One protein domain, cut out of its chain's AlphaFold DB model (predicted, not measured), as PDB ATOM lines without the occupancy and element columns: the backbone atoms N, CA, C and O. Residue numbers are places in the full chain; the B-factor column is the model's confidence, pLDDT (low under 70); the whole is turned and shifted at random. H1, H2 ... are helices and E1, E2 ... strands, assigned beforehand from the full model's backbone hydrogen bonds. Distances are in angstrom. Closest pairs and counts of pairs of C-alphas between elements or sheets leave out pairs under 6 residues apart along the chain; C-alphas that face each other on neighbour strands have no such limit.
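What this domain is: This is residues 8 to 103 of the 104 residues of an uncharacterized protein of Actinomyces sp. ICM39 (UniProt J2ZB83). A three-stranded antiparallel sheet, order E1 E3 E2, has H1 and H3 over one face, H2 over the other. The 96 printed residues run E1 H1 H2 H3 E2 E3, mixed in class, under half in named elements. The whole is compact, radius of gyration of the C-alphas 13.5 A, spans 40 by 30 by 22 A.

How they stand to each other: E1, residues 8 to 15, neighbours E3, residues 93 to 101, with N 10 and O 98 2.8 A apart. E3 and E2, residues 81 to 88, form a hairpin, with N 86 and O 95 2.9 A apart. Every O i to N i+4 pair is within hydrogen-bond range in H1, residues 18 to 25, and H3, residues 57 to 63; H2, residues 40 to 45, has 0 of 2, but 2 of 3 O i to N i+3.

Where its parts are: E1, 23.0 A long, begins at (20.013, -15.958, 68.130); E3, 25.6 A long, ends at (21.427, -21.045, 71.802).

The domain as a whole: The printed part has no cut, long links from H1 to H2, H2 to H3 and H3 to E2, and 19 residues with pLDDT under 70, among them 67 to 77.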
ATOM      1  N   PHE A   8      19.792 -17.378  68.387       84.56
ATOM      2  CA  PHE A   8      20.013 -15.958  68.130       84.56
ATOM      3  C   PHE A   8      21.354 -15.723  67.444       84.56
ATOM      4  O   PHE A   8      22.360 -16.365  67.744       84.56
ATOM      5  N   TRP A   9      21.375 -14.766  66.521       88.31
ATOM      6  CA  TRP A   9      22.587 -14.366  65.817       88.31
ATOM      7  C   TRP A   9      23.344 -13.305  66.609       88.31
ATOM      8  O   TRP A   9      22.773 -12.311  67.058       88.31
ATOM      9  N   MET A  10      24.653 -13.490  66.729       90.00
ATOM     10  CA  MET A  10      25.576 -12.520  67.300       90.00
ATOM     11  C   MET A  10      26.588 -12.112  66.245       90.00
ATOM     12  O   MET A  10      27.188 -12.952  65.580       90.00
ATOM     13  N   THR A  11      26.783 -10.810  66.089       94.56
ATOM     14  CA  THR A  11      27.780 -10.258  65.169       94.56
ATOM     15  C   THR A  11      28.602  -9.213  65.899       94.56
ATOM     16  O   THR A  11      28.103  -8.568  66.824       94.56
ATOM     17  N   GLY A  12      29.867  -9.065  65.521       94.69
ATOM     18  CA  GLY A  12      30.767  -8.160  66.218       94.69
ATOM     19  C   GLY A  12      31.960  -7.742  65.381       94.69
ATOM     20  O   GLY A  12      32.411  -8.476  64.502       94.69
ATOM     21  N   VAL A  13      32.464  -6.554  65.698       96.38
ATOM     22  CA  VAL A  13      33.754  -6.047  65.236       96.38
ATOM     23  C   VAL A  13      34.546  -5.685  66.483       96.38
ATOM     24  O   VAL A  13      34.034  -4.964  67.342       96.38
ATOM     25  N   ALA A  14      35.756  -6.213  66.616       95.44
ATOM     26  CA  ALA A  14      36.579  -6.030  67.805       95.44
ATOM     27  C   ALA A  14      38.031  -5.747  67.430       95.44
ATOM     28  O   ALA A  14      38.539  -6.285  66.452       95.44
ATOM     29  N   ASN A  15      38.696  -4.930  68.244       96.12
ATOM     30  CA  ASN A  15      40.145  -4.790  68.198       96.12
ATOM     31  C   ASN A  15      40.780  -5.968  68.948       96.12
ATOM     32  O   ASN A  15      40.313  -6.323  70.035       96.12
ATOM     33  N   ILE A  16      41.815  -6.573  68.377       94.69
ATOM     34  CA  ILE A  16      42.476  -7.771  68.908       94.69
ATOM     35  C   ILE A  16      43.998  -7.604  68.894       94.69
ATOM     36  O   ILE A  16      44.533  -6.793  68.149       94.69
ATOM     37  N   SER A  17      44.713  -8.345  69.744       95.44
ATOM     38  CA  SER A  17      46.180  -8.274  69.810       95.44
ATOM     39  C   SER A  17      46.855  -9.052  68.678       95.44
ATOM     40  O   SER A  17      46.301 -10.026  68.168       95.44
ATOM     41  N   ASP A  18      48.097  -8.687  68.355       93.75
ATOM     42  CA  ASP A  18      48.923  -9.397  67.365       93.75
ATOM     43  C   ASP A  18      49.129 -10.875  67.693       93.75
ATOM     44  O   ASP A  18      49.103 -11.722  66.798       93.75
ATOM     45  N   ASP A  19      49.263 -11.205  68.978       92.88
ATOM     46  CA  ASP A  19      49.365 -12.592  69.435       92.88
ATOM     47  C   ASP A  19      48.093 -13.384  69.090       92.88
ATOM     48  O   ASP A  19      48.167 -14.514  68.605       92.88
ATOM     49  N   ALA A  20      46.913 -12.777  69.278       91.25
ATOM     50  CA  ALA A  20      45.638 -13.402  68.936       91.25
ATOM     51  C   ALA A  20      45.469 -13.544  67.416       91.25
ATOM     52  O   ALA A  20      44.989 -14.575  66.947       91.25
ATOM     53  N   ILE A  21      45.892 -12.540  66.641       91.94
ATOM     54  CA  ILE A  21      45.897 -12.594  65.171       91.94
ATOM     55  C   ILE A  21      46.786 -13.742  64.695       91.94
ATOM     56  O   ILE A  21      46.351 -14.561  63.887       91.94
ATOM     57  N   THR A  22      48.000 -13.834  65.240       91.12
ATOM     58  CA  THR A  22      48.966 -14.880  64.896       91.12
ATOM     59  C   THR A  22      48.374 -16.260  65.162       91.12
ATOM     60  O   THR A  22      48.323 -17.067  64.239       91.12
ATOM     61  N   MET A  23      47.830 -16.490  66.364       91.00
ATOM     62  CA  MET A  23      47.164 -17.744  66.749       91.00
ATOM     63  C   MET A  23      46.024 -18.131  65.788       91.00
ATOM     64  O   MET A  23      45.858 -19.295  65.416       91.00
ATOM     65  N   LEU A  24      45.217 -17.158  65.359       90.06
ATOM     66  CA  LEU A  24      44.093 -17.412  64.455       90.06
ATOM     67  C   LEU A  24      44.547 -17.732  63.023       90.06
ATOM     68  O   LEU A  24      43.870 -18.493  62.332       90.06
ATOM     69  N   LEU A  25      45.697 -17.204  62.600       88.81
ATOM     70  CA  LEU A  25      46.279 -17.422  61.274       88.81
ATOM     71  C   LEU A  25      47.177 -18.669  61.176       88.81
ATOM     72  O   LEU A  25      47.602 -19.010  60.073       88.81
ATOM     73  N   GLU A  26      47.454 -19.377  62.279       83.38
ATOM     74  CA  GLU A  26      48.361 -20.542  62.285       83.38
ATOM     75  C   GLU A  26      47.914 -21.691  61.365       83.38
ATOM     76  O   GLU A  26      48.753 -22.473  60.908       83.38
ATOM     77  N   LYS A  27      46.610 -21.810  61.068       70.69
ATOM     78  CA  LYS A  27      46.103 -22.818  60.130       70.69
ATOM     79  C   LYS A  27      45.833 -22.230  58.741       70.69
ATOM     80  O   LYS A  27      45.110 -21.240  58.623       70.69
ATOM     81  N   PRO A  28      46.341 -22.873  57.673       52.50
ATOM     82  CA  PRO A  28      46.134 -22.413  56.309       52.50
ATOM     83  C   PRO A  28      44.684 -22.642  55.885       52.50
ATOM     84  O   PRO A  28      44.244 -23.781  55.744       52.50
ATOM     85  N   ASN A  29      43.961 -21.553  55.630       58.62
ATOM     86  CA  ASN A  29      42.599 -21.605  55.107       58.62
ATOM     87  C   ASN A  29      42.561 -21.116  53.669       58.62
ATOM     88  O   ASN A  29      43.352 -20.272  53.250       58.62
ATOM     89  N   ASN A  30      41.616 -21.662  52.906       55.34
ATOM     90  CA  ASN A  30      41.332 -21.192  51.560       55.34
ATOM     91  C   ASN A  30      40.954 -19.710  51.629       55.34
ATOM     92  O   ASN A  30      39.922 -19.367  52.203       55.34
ATOM     93  N   TYR A  31      41.799 -18.860  51.044       55.38
ATOM     94  CA  TYR A  31      41.661 -17.409  50.996       55.38
ATOM     95  C   TYR A  31      40.336 -16.992  50.339       55.38
ATOM     96  O   TYR A  31      40.268 -16.677  49.152       55.38
ATOM     97  N   LYS A  32      39.248 -16.984  51.106       55.72
ATOM     98  CA  LYS A  32      38.090 -16.151  50.808       55.72
ATOM     99  C   LYS A  32      38.336 -14.813  51.485       55.72
ATOM    100  O   LYS A  32      38.552 -14.769  52.689       55.72
ATOM    101  N   THR A  33      38.283 -13.739  50.713       64.69
ATOM    102  CA  THR A  33      38.463 -12.355  51.182       64.69
ATOM    103  C   THR A  33      37.146 -11.685  51.579       64.69
ATOM    104  O   THR A  33      37.130 -10.520  51.960       64.69
ATOM    105  N   LEU A  34      36.018 -12.395  51.471       80.75
ATOM    106  CA  LEU A  34      34.706 -11.847  51.801       80.75
ATOM    107  C   LEU A  34      34.528 -11.771  53.316       80.75
ATOM    108  O   LEU A  34      34.666 -12.781  54.001       80.75
ATOM    109  N   LEU A  35      34.176 -10.591  53.816       89.19
ATOM    110  CA  LEU A  35      33.821 -10.400  55.217       89.19
ATOM    111  C   LEU A  35      32.590 -11.240  55.603       89.19
ATOM    112  O   LEU A  35      31.667 -11.369  54.791       89.19
ATOM    113  N   PRO A  36      32.529 -11.755  56.845       91.31
ATOM    114  CA  PRO A  36      31.301 -12.296  57.406       91.31
ATOM    115  C   PRO A  36      30.157 -11.276  57.329       91.31
ATOM    116  O   PRO A  36      30.371 -10.066  57.445       91.31
ATOM    117  N   GLY A  37      28.930 -11.763  57.141       91.44
ATOM    118  CA  GLY A  37      27.744 -10.912  57.186       91.44
ATOM    119  C   GLY A  37      27.481 -10.441  58.614       91.44
ATOM    120  O   GLY A  37      27.102 -11.247  59.458       91.44
ATOM    121  N   ILE A  38      27.657  -9.147  58.879       94.50
ATOM    122  CA  ILE A  38      27.419  -8.539  60.195       94.50
ATOM    123  C   ILE A  38      26.211  -7.603  60.172       94.50
ATOM    124  O   ILE A  38      25.746  -7.196  59.106       94.50
ATOM    125  N   TYR A  39      25.696  -7.247  61.354       93.62
ATOM    126  CA  TYR A  39      24.625  -6.256  61.460       93.62
ATOM    127  C   TYR A  39      25.025  -4.944  60.748       93.62
ATOM    128  O   TYR A  39      26.133  -4.462  60.994       93.62
ATOM    129  N   PRO A  40      24.165  -4.346  59.893       94.12
ATOM    130  CA  PRO A  40      24.562  -3.251  59.004       94.12
ATOM    131  C   PRO A  40      25.265  -2.070  59.687       94.12
ATOM    132  O   PRO A  40      26.244  -1.542  59.161       94.12
ATOM    133  N   ASP A  41      24.838  -1.698  60.894       95.12
ATOM    134  CA  ASP A  41      25.428  -0.571  61.625       95.12
ATOM    135  C   ASP A  41      26.853  -0.837  62.124       95.12
ATOM    136  O   ASP A  41      27.527   0.098  62.562       95.12
ATOM    137  N   LEU A  42      27.325  -2.086  62.078       95.19
ATOM    138  CA  LEU A  42      28.690  -2.447  62.448       95.19
ATOM    139  C   LEU A  42      29.697  -2.189  61.319       95.19
ATOM    140  O   LEU A  42      30.880  -2.028  61.612       95.19
ATOM    141  N   TYR A  43      29.263  -2.063  60.057       93.06
ATOM    142  CA  TYR A  43      30.181  -1.791  58.938       93.06
ATOM    143  C   TYR A  43      30.917  -0.455  59.071       93.06
ATOM    144  O   TYR A  43      32.018  -0.313  58.551       93.06
ATOM    145  N   LYS A  44      30.380   0.506  59.834       94.50
ATOM    146  CA  LYS A  44      31.077   1.768  60.142       94.50
ATOM    147  C   LYS A  44      32.365   1.578  60.955       94.50
ATOM    148  O   LYS A  44      33.172   2.498  61.022       94.50
ATOM    149  N   TYR A  45      32.539   0.415  61.586       95.38
ATOM    150  CA  TYR A  45      33.741   0.048  62.335       95.38
ATOM    151  C   TYR A  45      34.715  -0.807  61.518       95.38
ATOM    152  O   TYR A  45      35.750  -1.198  62.046       95.38
ATOM    153  N   VAL A  46      34.391  -1.108  60.256       93.75
ATOM    154  CA  VAL A  46      35.241  -1.881  59.347       93.75
ATOM    155  C   VAL A  46      35.824  -0.931  58.296       93.75
ATOM    156  O   VAL A  46      35.111  -0.550  57.358       93.75
ATOM    157  N   PRO A  47      37.093  -0.507  58.436       90.62
ATOM    158  CA  PRO A  47      37.714   0.382  57.463       90.62
ATOM    159  C   PRO A  47      37.844  -0.311  56.101       90.62
ATOM    160  O   PRO A  47      38.044  -1.522  56.012       90.62
ATOM    161  N   GLN A  48      37.683   0.465  55.029       86.12
ATOM    162  CA  GLN A  48      37.652  -0.054  53.654       86.12
ATOM    163  C   GLN A  48      39.046  -0.400  53.110       86.12
ATOM    164  O   GLN A  48      39.156  -1.108  52.114       86.12
ATOM    165  N   ASP A  49      40.093   0.126  53.737       89.94
ATOM    166  CA  ASP A  49      41.499  -0.050  53.379       89.94
ATOM    167  C   ASP A  49      42.174  -1.232  54.093       89.94
ATOM    168  O   ASP A  49      43.322  -1.542  53.786       89.94
ATOM    169  N   CYS A  50      41.460  -1.926  54.986       90.62
ATOM    170  CA  CYS A  50      41.968  -3.096  55.697       90.62
ATOM    171  C   CYS A  50      41.864  -4.380  54.868       90.62
ATOM    172  O   CYS A  50      40.840  -4.665  54.236       90.62
ATOM    173  N   SER A  51      42.895  -5.216  54.953       89.94
ATOM    174  CA  SER A  51      42.917  -6.539  54.334       89.94
ATOM    175  C   SER A  51      42.461  -7.615  55.315       89.94
ATOM    176  O   SER A  51      43.068  -7.819  56.363       89.94
ATOM    177  N   PHE A  52      41.413  -8.358  54.955       90.75
ATOM    178  CA  PHE A  52      40.856  -9.406  55.810       90.75
ATOM    179  C   PHE A  52      41.155 -10.813  55.297       90.75
ATOM    180  O   PHE A  52      40.988 -11.123  54.116       90.75
ATOM    181  N   THR A  53      41.522 -11.684  56.233       90.69
ATOM    182  CA  THR A  53      41.703 -13.122  56.028       90.69
ATOM    183  C   THR A  53      40.620 -13.874  56.786       90.69
ATOM    184  O   THR A  53      40.482 -13.708  57.997       90.69
ATOM    185  N   ASN A  54      39.852 -14.713  56.088       90.62
ATOM    186  CA  ASN A  54      38.902 -15.606  56.744       90.62
ATOM    187  C   ASN A  54      39.613 -16.749  57.467       90.62
ATOM    188  O   ASN A  54      40.555 -17.357  56.952       90.62
ATOM    189  N   ILE A  55      39.082 -17.077  58.635       89.38
ATOM    190  CA  ILE A  55      39.495 -18.213  59.439       89.38
ATOM    191  C   ILE A  55      38.518 -19.363  59.184       89.38
ATOM    192  O   ILE A  55      37.305 -19.171  59.117       89.38
ATOM    193  N   ASP A  56      39.054 -20.567  59.021       89.12
ATOM    194  CA  ASP A  56      38.287 -21.797  58.934       89.12
ATOM    195  C   ASP A  56      37.431 -21.954  60.178       89.12
ATOM    196  O   ASP A  56      37.872 -21.706  61.300       89.12
ATOM    197  N   LEU A  57      36.183 -22.358  59.965       89.25
ATOM    198  CA  LEU A  57      35.202 -22.381  61.034       89.25
ATOM    199  C   LEU A  57      35.539 -23.431  62.086       89.25
ATOM    200  O   LEU A  57      35.266 -23.190  63.259       89.25
ATOM    201  N   GLN A  58      36.137 -24.567  61.714       88.69
ATOM    202  CA  GLN A  58      36.549 -25.563  62.701       88.69
ATOM    203  C   GLN A  58      37.670 -24.996  63.577       88.69
ATOM    204  O   GLN A  58      37.555 -25.012  64.800       88.69
ATOM    205  N   HIS A  59      38.694 -24.395  62.963       90.00
ATOM    206  CA  HIS A  59      39.772 -23.723  63.694       90.00
ATOM    207  C   HIS A  59      39.269 -22.568  64.564       90.00
ATOM    208  O   HIS A  59      39.688 -22.437  65.712       90.00
ATOM    209  N   ALA A  60      38.353 -21.748  64.050       89.81
ATOM    210  CA  ALA A  60      37.761 -20.632  64.776       89.81
ATOM    211  C   ALA A  60      36.986 -21.113  66.008       89.81
ATOM    212  O   ALA A  60      37.204 -20.598  67.106       89.81
ATOM    213  N   ASN A  61      36.117 -22.117  65.835       89.56
ATOM    214  CA  ASN A  61      35.341 -22.704  66.928       89.56
ATOM    215  C   ASN A  61      36.251 -23.330  67.985       89.56
ATOM    216  O   ASN A  61      35.981 -23.159  69.167       89.56
ATOM    217  N   ASP A  62      37.335 -24.000  67.589       88.75
ATOM    218  CA  ASP A  62      38.291 -24.581  68.535       88.75
ATOM    219  C   ASP A  62      39.084 -23.505  69.294       88.75
ATOM    220  O   ASP A  62      39.245 -23.603  70.511       88.75
ATOM    221  N   SER A  63      39.542 -22.466  68.588       87.62
ATOM    222  CA  SER A  63      40.407 -21.410  69.135       87.62
ATOM    223  C   SER A  63      39.674 -20.448  70.066       87.62
ATOM    224  O   SER A  63      40.250 -19.971  71.040       87.62
ATOM    225  N   LEU A  64      38.407 -20.145  69.771       86.88
ATOM    226  CA  LEU A  64      37.589 -19.203  70.544       86.88
ATOM    227  C   LEU A  64      36.630 -19.902  71.516       86.88
ATOM    228  O   LEU A  64      35.775 -19.249  72.118       86.88
ATOM    229  N   ARG A  65      36.757 -21.222  71.694       83.50
ATOM    230  CA  ARG A  65      35.901 -21.979  72.606       83.50
ATOM    231  C   ARG A  65      36.122 -21.532  74.044       83.50
ATOM    232  O   ARG A  65      37.150 -21.828  74.651       83.50
ATOM    233  N   VAL A  66      35.114 -20.893  74.625       73.31
ATOM    234  CA  VAL A  66      35.099 -20.592  76.056       73.31
ATOM    235  C   VAL A  66      34.507 -21.793  76.804       73.31
ATOM    236  O   VAL A  66      33.402 -22.230  76.474       73.31
ATOM    237  N   PRO A  67      35.204 -22.360  77.806       69.19
ATOM    238  CA  PRO A  67      34.624 -23.383  78.669       69.19
ATOM    239  C   PRO A  67      33.356 -22.875  79.366       69.19
ATOM    240  O   PRO A  67      33.356 -21.779  79.916       69.19
ATOM    241  N   LEU A  68      32.303 -23.696  79.427       64.62
ATOM    242  CA  LEU A  68      31.079 -23.382  80.188       64.62
ATOM    243  C   LEU A  68      31.343 -23.168  81.686       64.62
ATOM    244  O   LEU A  68      30.583 -22.494  82.370       64.62
ATOM    245  N   SER A  69      32.434 -23.740  82.198       66.06
ATOM    246  CA  SER A  69      32.904 -23.556  83.570       66.06
ATOM    247  C   SER A  69      33.667 -22.243  83.791       66.06
ATOM    248  O   SER A  69      34.088 -21.979  84.919       66.06
ATOM    249  N   SER A  70      33.881 -21.431  82.751       67.44
ATOM    250  CA  SER A  70      34.601 -20.165  82.876       67.44
ATOM    251  C   SER A  70      33.780 -19.131  83.652       67.44
ATOM    252  O   SER A  70      32.588 -18.953  83.377       67.44
ATOM    253  N   PRO A  71      34.402 -18.388  84.589       62.28
ATOM    254  CA  PRO A  71      33.740 -17.292  85.287       62.28
ATOM    255  C   PRO A  71      33.197 -16.264  84.286       62.28
ATOM    256  O   PRO A  71      33.947 -15.750  83.460       62.28
ATOM    257  N   GLY A  72      31.902 -15.952  84.366       65.69
ATOM    258  CA  GLY A  72      31.256 -14.946  83.515       65.69
ATOM    259  C   GLY A  72      30.465 -15.491  82.322       65.69
ATOM    260  O   GLY A  72      29.784 -14.702  81.672       65.69
ATOM    261  N   VAL A  73      30.479 -16.804  82.062       63.28
ATOM    262  CA  VAL A  73      29.532 -17.425  81.118       63.28
ATOM    263  C   VAL A  73      28.191 -17.625  81.836       63.28
ATOM    264  O   VAL A  73      28.153 -18.322  82.853       63.28
ATOM    265  N   PRO A  74      27.083 -17.014  81.370       64.44
ATOM    266  CA  PRO A  74      25.773 -17.270  81.949       64.44
ATOM    267  C   PRO A  74      25.430 -18.756  81.778       64.44
ATOM    268  O   PRO A  74      25.515 -19.254  80.657       64.44
ATOM    269  N   PRO A  75      24.977 -19.464  82.830       65.00
ATOM    270  CA  PRO A  75      24.655 -20.894  82.744       65.00
ATOM    271  C   PRO A  75      23.480 -21.193  81.797       65.00
ATOM    272  O   PRO A  75      23.167 -22.346  81.544       65.00
ATOM    273  N   THR A  76      22.817 -20.151  81.295       65.50
ATOM    274  CA  THR A  76      21.653 -20.209  80.414       65.50
ATOM    275  C   THR A  76      22.005 -20.077  78.930       65.50
ATOM    276  O   THR A  76      21.093 -19.964  78.114       65.50
ATOM    277  N   ILE A  77      23.288 -19.975  78.564       69.75
ATOM    278  CA  ILE A  77      23.728 -19.806  77.171       69.75
ATOM    279  C   ILE A  77      24.744 -20.897  76.841       69.75
ATOM    280  O   ILE A  77      25.792 -20.988  77.483       69.75
ATOM    281  N   ASP A  78      24.430 -21.703  75.831       75.06
ATOM    282  CA  ASP A  78      25.352 -22.712  75.313       75.06
ATOM    283  C   ASP A  78      26.548 -22.048  74.606       75.06
ATOM    284  O   ASP A  78      26.466 -20.884  74.195       75.06
ATOM    285  N   PRO A  79      27.683 -22.753  74.434       78.44
ATOM    286  CA  PRO A  79      28.823 -22.198  73.721       78.44
ATOM    287  C   PRO A  79      28.417 -21.774  72.309       78.44
ATOM    288  O   PRO A  79      27.790 -22.536  71.574       78.44
ATOM    289  N   MET A  80      28.794 -20.553  71.932       84.88
ATOM    290  CA  MET A  80      28.447 -20.001  70.625       84.88
ATOM    291  C   MET A  80      29.119 -20.793  69.504       84.88
ATOM    292  O   MET A  80      30.294 -21.150  69.601       84.88
ATOM    293  N   ILE A  81      28.389 -20.998  68.412       89.50
ATOM    294  CA  ILE A  81      28.885 -21.655  67.205       89.50
ATOM    295  C   ILE A  81      29.270 -20.577  66.198       89.50
ATOM    296  O   ILE A  81      28.411 -19.868  65.672       89.50
ATOM    297  N   ILE A  82      30.556 -20.459  65.890       91.94
ATOM    298  CA  ILE A  82      31.059 -19.479  64.925       91.94
ATOM    299  C   ILE A  82      30.622 -19.877  63.517       91.94
ATOM    300  O   ILE A  82      30.901 -20.980  63.049       91.94
ATOM    301  N   GLN A  83      29.955 -18.938  62.853       92.75
ATOM    302  CA  GLN A  83      29.450 -19.041  61.482       92.75
ATOM    303  C   GLN A  83      30.337 -18.280  60.485       92.75
ATOM    304  O   GLN A  83      30.316 -18.563  59.290       92.75
ATOM    305  N   GLY A  84      31.127 -17.319  60.967       92.50
ATOM    306  CA  GLY A  84      32.086 -16.568  60.168       92.50
ATOM    307  C   GLY A  84      33.090 -15.848  61.054       92.50
ATOM    308  O   GLY A  84      32.711 -15.243  62.057       92.50
ATOM    309  N   LEU A  85      34.365 -15.902  60.681       93.12
ATOM    310  CA  LEU A  85      35.433 -15.188  61.366       93.12
ATOM    311  C   LEU A  85      36.436 -14.680  60.336       93.12
ATOM    312  O   LEU A  85      36.971 -15.468  59.562       93.12
ATOM    313  N   ALA A  86      36.708 -13.381  60.361       93.38
ATOM    314  CA  ALA A  86      37.767 -12.764  59.581       93.38
ATOM    315  C   ALA A  86      38.637 -11.885  60.471       93.38
ATOM    316  O   ALA A  86      38.133 -11.207  61.366       93.38
ATOM    317  N   VAL A  87      39.938 -11.879  60.199       93.69
ATOM    318  CA  VAL A  87      40.913 -11.043  60.903       93.69
ATOM    319  C   VAL A  87      41.695 -10.193  59.916       93.69
ATOM    320  O   VAL A  87      41.989 -10.628  58.802       93.69
ATOM    321  N   SER A  88      42.025  -8.979  60.329       92.81
ATOM    322  CA  SER A  88      42.881  -8.047  59.610       92.81
ATOM    323  C   SER A  88      44.119  -7.795  60.457       92.81
ATOM    324  O   SER A  88      44.028  -7.301  61.582       92.81
ATOM    325  N   GLN A  89      45.273  -8.187  59.920       91.00
ATOM    326  CA  GLN A  89      46.562  -8.022  60.590       91.00
ATOM    327  C   GLN A  89      47.048  -6.570  60.529       91.00
ATOM    328  O   GLN A  89      47.679  -6.088  61.458       91.00
ATOM    329  N   ASP A  90      46.738  -5.872  59.442       91.44
ATOM    330  CA  ASP A  90      47.092  -4.474  59.198       91.44
ATOM    331  C   ASP A  90      46.302  -3.490  60.069       91.44
ATOM    332  O   ASP A  90      46.842  -2.459  60.466       91.44
ATOM    333  N   CYS A  91      45.052  -3.810  60.406       94.38
ATOM    334  CA  CYS A  91      44.199  -2.949  61.227       94.38
ATOM    335  C   CYS A  91      43.942  -3.490  62.636       94.38
ATOM    336  O   CYS A  91      43.239  -2.842  63.408       94.38
ATOM    337  N   HIS A  92      44.496  -4.656  62.972       95.62
ATOM    338  CA  HIS A  92      44.297  -5.346  64.250       95.62
ATOM    339  C   HIS A  92      42.822  -5.649  64.570       95.62
ATOM    340  O   HIS A  92      42.395  -5.666  65.723       95.62
ATOM    341  N   LEU A  93      42.010  -5.899  63.541       95.81
ATOM    342  CA  LEU A  93      40.567  -6.082  63.688       95.81
ATOM    343  C   LEU A  93      40.137  -7.532  63.500       95.81
ATOM    344  O   LEU A  93      40.655  -8.261  62.660       95.81
ATOM    345  N   MET A  94      39.099  -7.907  64.235       95.06
ATOM    346  CA  MET A  94      38.328  -9.128  64.065       95.06
ATOM    347  C   MET A  94      36.895  -8.774  63.682       95.06
ATOM    348  O   MET A  94      36.279  -7.914  64.309       95.06
ATOM    349  N   VAL A  95      36.344  -9.493  62.710       95.50
ATOM    350  CA  VAL A  95      34.922  -9.484  62.360       95.50
ATOM    351  C   VAL A  95      34.375 -10.886  62.574       95.50
ATOM    352  O   VAL A  95      34.901 -11.850  62.017       95.50
ATOM    353  N   ILE A  96      33.325 -11.008  63.382       95.00
ATOM    354  CA  ILE A  96      32.763 -12.297  63.792       95.00
ATOM    355  C   ILE A  96      31.254 -12.347  63.571       95.00
ATOM    356  O   ILE A  96      30.532 -11.364  63.745       95.00
ATOM    357  N   THR A  97      30.776 -13.525  63.197       94.62
ATOM    358  CA  THR A  97      29.369 -13.918  63.192       94.62
ATOM    359  C   THR A  97      29.256 -15.275  63.864       94.62
ATOM    360  O   THR A  97      29.976 -16.209  63.508       94.62
ATOM    361  N   ALA A  98      28.362 -15.393  64.834       92.69
ATOM    362  CA  ALA A  98      28.140 -16.606  65.598       92.69
ATOM    363  C   ALA A  98      26.647 -16.823  65.855       92.69
ATOM    364  O   ALA A  98      25.855 -15.880  65.857       92.69
ATOM    365  N   LEU A  99      26.284 -18.078  66.073       90.56
ATOM    366  CA  LEU A  99      24.957 -18.512  66.470       90.56
ATOM    367  C   LEU A  99      25.008 -18.909  67.946       90.56
ATOM    368  O   LEU A  99      25.874 -19.688  68.346       90.56
ATOM    369  N   GLY A 100      24.120 -18.340  68.750       85.94
ATOM    370  CA  GLY A 100      23.937 -18.699  70.149       85.94
ATOM    371  C   GLY A 100      22.623 -19.440  70.357       85.94
ATOM    372  O   GLY A 100      21.639 -19.177  69.664       85.94
ATOM    373  N   HIS A 101      22.611 -20.320  71.354       83.75
ATOM    374  CA  HIS A 101      21.427 -21.045  71.802       83.75
ATOM    375  C   HIS A 101      21.153 -20.727  73.265       83.75
ATOM    376  O   HIS A 101      22.078 -20.548  74.066       83.75
ATOM    377  N   ARG A 102      19.873 -20.639  73.630       69.75
ATOM    378  CA  ARG A 102      19.495 -20.663  75.046       69.75
ATOM    379  C   ARG A 102      19.593 -22.097  75.555       69.75
ATOM    380  O   ARG A 102      18.935 -22.980  75.010       69.75
ATOM    381  N   GLY A 103      20.386 -22.290  76.605       63.91
ATOM    382  CA  GLY A 103      20.463 -23.557  77.324       63.91
ATOM    383  C   GLY A 103      19.087 -23.935  77.879       63.91
ATOM    384  O   GLY A 103      18.329 -23.061  78.312       63.91
TER     385      GLY A 103